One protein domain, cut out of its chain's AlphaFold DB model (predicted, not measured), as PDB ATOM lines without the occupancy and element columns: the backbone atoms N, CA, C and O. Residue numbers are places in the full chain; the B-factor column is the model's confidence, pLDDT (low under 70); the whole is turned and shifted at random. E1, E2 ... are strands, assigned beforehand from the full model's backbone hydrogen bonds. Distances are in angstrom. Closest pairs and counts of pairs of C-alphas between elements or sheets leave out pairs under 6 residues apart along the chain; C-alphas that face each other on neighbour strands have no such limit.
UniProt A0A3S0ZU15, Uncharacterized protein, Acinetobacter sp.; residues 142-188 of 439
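Overview. This is residues 142 to 188 of the 439 residues of an uncharacterized protein of Acinetobacter sp. (UniProt A0A3S0ZU15). Two small strand hairpins, E1 with E2 and E3 with E4, sit at the two ends of a loose, only just elongated shape, strung together by residues 163 to 170. The printed part has 47 residues and no named helix; E1, E2, E3 and E4 follow in that order, and each pair is an antiparallel sheet. The class is all strand, with 19 of the 47 residues in named elements. The radius of gyration of the C-alphas is 12.6 A, and the spans are 37 by 21 by 12 A.

Arrangement. Start at E1, residues 150 to 155, and E2, residues 158 to 162, a hairpin at 141 degrees with a tight link; find N 152 and O 160 at 2.8 A, within hydrogen-bond range. E3, residues 171 to 174, and E4, residues 184 to 187, form the other hairpin, at 151 degrees, with N 172 and O 186 within hydrogen-bond range at 2.9 A. E2 and E3 are apart.

Along the chain. Find C-alpha 150 at (-13.259, 7.496, 3.746); E1 runs 15.2 A from there. E2 spans 12.8 A, E3 9.9 A, and E4 10.5 A, ending at C-alpha 187, (-33.352, 0.155, -2.157).

Size, cuts and confidence. Look to the C-alphas of Asn 157 and Val 188, the two farthest apart, at 37.1 A. The printed part has no cut, no link is long, and no printed residue is under 70 in pLDDT.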
ATOM      1  N   ILE A 142      -1.519  10.971   3.722       96.50
ATOM      2  CA  ILE A 142      -2.697  10.911   4.601       96.50
ATOM      3  C   ILE A 142      -2.744  12.126   5.535       96.50
ATOM      4  O   ILE A 142      -3.808  12.718   5.691       96.50
ATOM      5  N   GLU A 143      -1.614  12.519   6.127       95.62
ATOM      6  CA  GLU A 143      -1.521  13.698   7.005       95.62
ATOM      7  C   GLU A 143      -1.889  14.995   6.267       95.62
ATOM      8  O   GLU A 143      -2.499  15.891   6.844       95.62
ATOM      9  N   ALA A 144      -1.582  15.074   4.970       95.69
ATOM     10  CA  ALA A 144      -1.931  16.213   4.130       95.69
ATOM     11  C   ALA A 144      -3.438  16.325   3.797       95.69
ATOM     12  O   ALA A 144      -3.852  17.319   3.194       95.69
ATOM     13  N   LEU A 145      -4.278  15.340   4.152       97.19
ATOM     14  CA  LEU A 145      -5.725  15.412   3.921       97.19
ATOM     15  C   LEU A 145      -6.373  16.450   4.850       97.19
ATOM     16  O   LEU A 145      -6.345  16.334   6.069       97.19
ATOM     17  N   SER A 146      -7.038  17.448   4.268       94.88
ATOM     18  CA  SER A 146      -7.618  18.579   5.006       94.88
ATOM     19  C   SER A 146      -9.042  18.344   5.537       94.88
ATOM     20  O   SER A 146      -9.704  19.289   5.961       94.88
ATOM     21  N   SER A 147      -9.570  17.122   5.440       93.75
ATOM     22  CA  SER A 147     -10.948  16.794   5.824       93.75
ATOM     23  C   SER A 147     -11.046  15.366   6.371       93.75
ATOM     24  O   SER A 147     -10.068  14.621   6.377       93.75
ATOM     25  N   THR A 148     -12.224  14.985   6.858       94.56
ATOM     26  CA  THR A 148     -12.512  13.648   7.388       94.56
ATOM     27  C   THR A 148     -13.333  12.833   6.391       94.56
ATOM     28  O   THR A 148     -13.917  13.369   5.451       94.56
ATOM     29  N   GLY A 149     -13.373  11.513   6.575       96.19
ATOM     30  CA  GLY A 149     -14.180  10.606   5.762       96.19
ATOM     31  C   GLY A 149     -13.416   9.355   5.351       96.19
ATOM     32  O   GLY A 149     -12.476   8.932   6.021       96.19
ATOM     33  N   ILE A 150     -13.830   8.752   4.237       96.94
ATOM     34  CA  ILE A 150     -13.259   7.496   3.746       96.94
ATOM     35  C   ILE A 150     -11.994   7.793   2.938       96.94
ATOM     36  O   ILE A 150     -12.064   8.268   1.801       96.94
ATOM     37  N   ALA A 151     -10.838   7.492   3.526       97.44
ATOM     38  CA  ALA A 151      -9.545   7.592   2.864       97.44
ATOM     39  C   ALA A 151      -9.346   6.429   1.880       97.44
ATOM     40  O   ALA A 151      -9.452   5.257   2.238       97.44
ATOM     41  N   VAL A 152      -9.034   6.761   0.630       97.25
ATOM     42  CA  VAL A 152      -8.785   5.799  -0.444       97.25
ATOM     43  C   VAL A 152      -7.436   6.101  -1.075       97.25
ATOM     44  O   VAL A 152      -7.202   7.202  -1.582       97.25
ATOM     45  N   ARG A 153      -6.559   5.098  -1.098       97.94
ATOM     46  CA  ARG A 153      -5.313   5.152  -1.862       97.94
ATOM     47  C   ARG A 153      -5.651   5.084  -3.348       97.94
ATOM     48  O   ARG A 153      -6.075   4.044  -3.843       97.94
ATOM     49  N   SER A 154      -5.522   6.208  -4.043       97.12
ATOM     50  CA  SER A 154      -5.888   6.325  -5.464       97.12
ATOM     51  C   SER A 154      -4.709   6.115  -6.412       97.12
ATOM     52  O   SER A 154      -4.916   5.801  -7.580       97.12
ATOM     53  N   ALA A 155      -3.484   6.240  -5.898       97.62
ATOM     54  CA  ALA A 155      -2.241   5.877  -6.565       97.62
ATOM     55  C   ALA A 155      -1.144   5.636  -5.513       97.62
ATOM     56  O   ALA A 155      -1.369   5.805  -4.311       97.62
ATOM     57  N   THR A 156       0.058   5.261  -5.954       97.69
ATOM     58  CA  THR A 156       1.239   5.178  -5.083       97.69
ATOM     59  C   THR A 156       1.428   6.495  -4.333       97.69
ATOM     60  O   THR A 156       1.493   7.556  -4.952       97.69
ATOM     61  N   ASN A 157       1.496   6.422  -3.002       96.69
ATOM     62  CA  ASN A 157       1.699   7.572  -2.116       96.69
ATOM     63  C   ASN A 157       0.662   8.696  -2.301       96.69
ATOM     64  O   ASN A 157       0.953   9.852  -2.022       96.69
ATOM     65  N   THR A 158      -0.528   8.382  -2.821       97.50
ATOM     66  CA  THR A 158      -1.570   9.375  -3.103       97.50
ATOM     67  C   THR A 158      -2.885   8.918  -2.501       97.50
ATOM     68  O   THR A 158      -3.474   7.915  -2.923       97.50
ATOM     69  N   TRP A 159      -3.370   9.690  -1.540       98.25
ATOM     70  CA  TRP A 159      -4.614   9.430  -0.834       98.25
ATOM     71  C   TRP A 159      -5.610  10.537  -1.125       98.25
ATOM     72  O   TRP A 159      -5.255  11.706  -1.241       98.25
ATOM     73  N   VAL A 160      -6.865  10.148  -1.287       97.62
ATOM     74  CA  VAL A 160      -7.985  11.065  -1.480       97.62
ATOM     75  C   VAL A 160      -9.132  10.625  -0.592       97.62
ATOM     76  O   VAL A 160      -9.260   9.443  -0.269       97.62
ATOM     77  N   LEU A 161      -9.995  11.564  -0.229       97.75
ATOM     78  CA  LEU A 161     -11.261  11.243   0.415       97.75
ATOM     79  C   LEU A 161     -12.308  10.982  -0.663       97.75
ATOM     80  O   LEU A 161     -12.379  11.707  -1.658       97.75
ATOM     81  N   ARG A 162     -13.124   9.944  -0.482       96.25
ATOM     82  CA  ARG A 162     -14.256   9.659  -1.372       96.25
ATOM     83  C   ARG A 162     -15.544   9.504  -0.583       96.25
ATOM     84  O   ARG A 162     -15.541   9.091   0.571       96.25
ATOM     85  N   SER A 163     -16.646   9.793  -1.263       95.69
ATOM     86  CA  SER A 163     -17.991   9.460  -0.807       95.69
ATOM     87  C   SER A 163     -18.525   8.296  -1.628       95.69
ATOM     88  O   SER A 163     -18.296   8.213  -2.837       95.69
ATOM     89  N   LEU A 164     -19.251   7.404  -0.969       96.12
ATOM     90  CA  LEU A 164     -20.006   6.340  -1.610       96.12
ATOM     91  C   LEU A 164     -21.216   6.951  -2.321       96.12
ATOM     92  O   LEU A 164     -21.829   7.895  -1.831       96.12
ATOM     93  N   SER A 165     -21.568   6.434  -3.490       95.62
ATOM     94  CA  SER A 165     -22.691   6.954  -4.266       95.62
ATOM     95  C   SER A 165     -23.510   5.802  -4.821       95.62
ATOM     96  O   SER A 165     -22.971   4.883  -5.437       95.62
ATOM     97  N   GLY A 166     -24.816   5.846  -4.574       94.56
ATOM     98  CA  GLY A 166     -25.789   4.984  -5.225       94.56
ATOM     99  C   GLY A 166     -26.247   5.619  -6.532       94.56
ATOM    100  O   GLY A 166     -26.267   6.842  -6.671       94.56
ATOM    101  N   THR A 167     -26.649   4.798  -7.502       93.44
ATOM    102  CA  THR A 167     -27.312   5.349  -8.689       93.44
ATOM    103  C   THR A 167     -28.645   5.964  -8.270       93.44
ATOM    104  O   THR A 167     -29.499   5.265  -7.714       93.44
ATOM    105  N   ALA A 168     -28.814   7.260  -8.542       86.19
ATOM    106  CA  ALA A 168     -30.002   8.017  -8.167       86.19
ATOM    107  C   ALA A 168     -31.282   7.318  -8.641       86.19
ATOM    108  O   ALA A 168     -31.363   6.796  -9.756       86.19
ATOM    109  N   GLY A 169     -32.272   7.270  -7.754       86.31
ATOM    110  CA  GLY A 169     -33.536   6.597  -8.019       86.31
ATOM    111  C   GLY A 169     -33.466   5.072  -7.991       86.31
ATOM    112  O   GLY A 169     -34.524   4.481  -8.148       86.31
ATOM    113  N   ARG A 170     -32.299   4.436  -7.761       92.56
ATOM    114  CA  ARG A 170     -32.135   2.972  -7.611       92.56
ATOM    115  C   ARG A 170     -31.712   2.558  -6.208       92.56
ATOM    116  O   ARG A 170     -32.407   1.767  -5.581       92.56
ATOM    117  N   ILE A 171     -30.601   3.118  -5.737       96.12
ATOM    118  CA  ILE A 171     -30.013   2.835  -4.427       96.12
ATOM    119  C   ILE A 171     -29.870   4.154  -3.680       96.12
ATOM    120  O   ILE A 171     -29.312   5.111  -4.222       96.12
ATOM    121  N   THR A 172     -30.365   4.202  -2.448       96.25
ATOM    122  CA  THR A 172     -30.072   5.299  -1.527       96.25
ATOM    123  C   THR A 172     -28.833   4.942  -0.717       96.25
ATOM    124  O   THR A 172     -28.598   3.780  -0.379       96.25
ATOM    125  N   VAL A 173     -28.009   5.947  -0.430       97.44
ATOM    126  CA  VAL A 173     -26.857   5.802   0.463       97.44
ATOM    127  C   VAL A 173     -26.996   6.839   1.561       97.44
ATOM    128  O   VAL A 173     -26.997   8.037   1.278       97.44
ATOM    129  N   THR A 174     -27.120   6.385   2.805       96.88
ATOM    130  CA  THR A 174     -27.129   7.267   3.979       96.88
ATOM    131  C   THR A 174     -25.711   7.368   4.526       96.88
ATOM    132  O   THR A 174     -24.975   6.386   4.509       96.88
ATOM    133  N   ASN A 175     -25.313   8.559   4.988       97.06
ATOM    134  CA  ASN A 175     -23.949   8.864   5.441       97.06
ATOM    135  C   ASN A 175     -22.857   8.444   4.430       97.06
ATOM    136  O   ASN A 175     -21.918   7.739   4.798       97.06
ATOM    137  N   PRO A 176     -22.934   8.874   3.154       96.75
ATOM    138  CA  PRO A 176     -22.058   8.376   2.089       96.75
ATOM    139  C   PRO A 176     -20.563   8.641   2.315       96.75
ATOM    140  O   PRO A 176     -19.728   7.931   1.760       96.75
ATOM    141  N   SER A 177     -20.208   9.648   3.116       95.69
ATOM    142  CA  SER A 177     -18.825   9.962   3.495       95.69
ATOM    143  C   SER A 177     -18.364   9.271   4.785       95.69
ATOM    144  O   SER A 177     -17.203   9.409   5.160       95.69
ATOM    145  N   GLY A 178     -19.259   8.576   5.497       96.62
ATOM    146  CA  GLY A 178     -18.988   7.957   6.799       96.62
ATOM    147  C   GLY A 178     -18.812   8.936   7.968       96.62
ATOM    148  O   GLY A 178     -18.558   8.501   9.084       96.62
ATOM    149  N   ILE A 179     -18.935  10.251   7.740       96.75
ATOM    150  CA  ILE A 179     -18.645  11.280   8.759       96.75
ATOM    151  C   ILE A 179     -19.780  11.395   9.784       96.75
ATOM    152  O   ILE A 179     -19.533  11.437  10.984       96.75
ATOM    153  N   ALA A 180     -21.030  11.453   9.316       96.25
ATOM    154  CA  ALA A 180     -22.209  11.629  10.171       96.25
ATOM    155  C   ALA A 180     -22.717  10.311  10.800       96.25
ATOM    156  O   ALA A 180     -23.665  10.322  11.581       96.25
ATOM    157  N   GLY A 181     -22.098   9.179  10.459       96.75
ATOM    158  CA  GLY A 181     -22.451   7.843  10.931       96.75
ATOM    159  C   GLY A 181     -21.997   6.762   9.951       96.75
ATOM    160  O   GLY A 181     -21.448   7.064   8.890       96.75
ATOM    161  N   ASN A 182     -22.259   5.498  10.289       97.50
ATOM    162  CA  ASN A 182     -21.932   4.376   9.408       97.50
ATOM    163  C   ASN A 182     -22.661   4.521   8.061       97.50
ATOM    164  O   ASN A 182     -23.870   4.795   8.065       97.50
ATOM    165  N   PRO A 183     -21.971   4.320   6.924       97.75
ATOM    166  CA  PRO A 183     -22.637   4.270   5.634       97.75
ATOM    167  C   PRO A 183     -23.630   3.106   5.582       97.75
ATOM    168  O   PRO A 183     -23.279   1.975   5.924       97.75
ATOM    169  N   THR A 184     -24.853   3.365   5.127       97.56
ATOM    170  CA  THR A 184     -25.856   2.322   4.863       97.56
ATOM    171  C   THR A 184     -26.367   2.426   3.434       97.56
ATOM    172  O   THR A 184     -26.403   3.511   2.850       97.56
ATOM    173  N   PHE A 185     -26.750   1.283   2.873       97.50
ATOM    174  CA  PHE A 185     -27.291   1.155   1.525       97.50
ATOM    175  C   PHE A 185     -28.692   0.573   1.615       97.50
ATOM    176  O   PHE A 185     -28.893  -0.407   2.331       97.50
ATOM    177  N   ASP A 186     -29.628   1.148   0.870       96.94
ATOM    178  CA  ASP A 186     -30.993   0.638   0.787       96.94
ATOM    179  C   ASP A 186     -31.543   0.769  -0.638       96.94
ATOM    180  O   ASP A 186     -31.039   1.537  -1.470       96.94
ATOM    181  N   LEU A 187     -32.584  -0.000  -0.934       94.19
ATOM    182  CA  LEU A 187     -33.352   0.155  -2.157       94.19
ATOM    183  C   LEU A 187     -34.151   1.457  -2.092       94.19
ATOM    184  O   LEU A 187     -34.746   1.809  -1.076       94.19
ATOM    185  N   VAL A 188     -34.209   2.174  -3.213       95.00
ATOM    186  CA  VAL A 188     -35.150   3.291  -3.338       95.00
ATOM    187  C   VAL A 188     -36.574   2.740  -3.325       95.00
ATOM    188  O   VAL A 188     -36.909   1.872  -4.135       95.00
TER     189      VAL A 188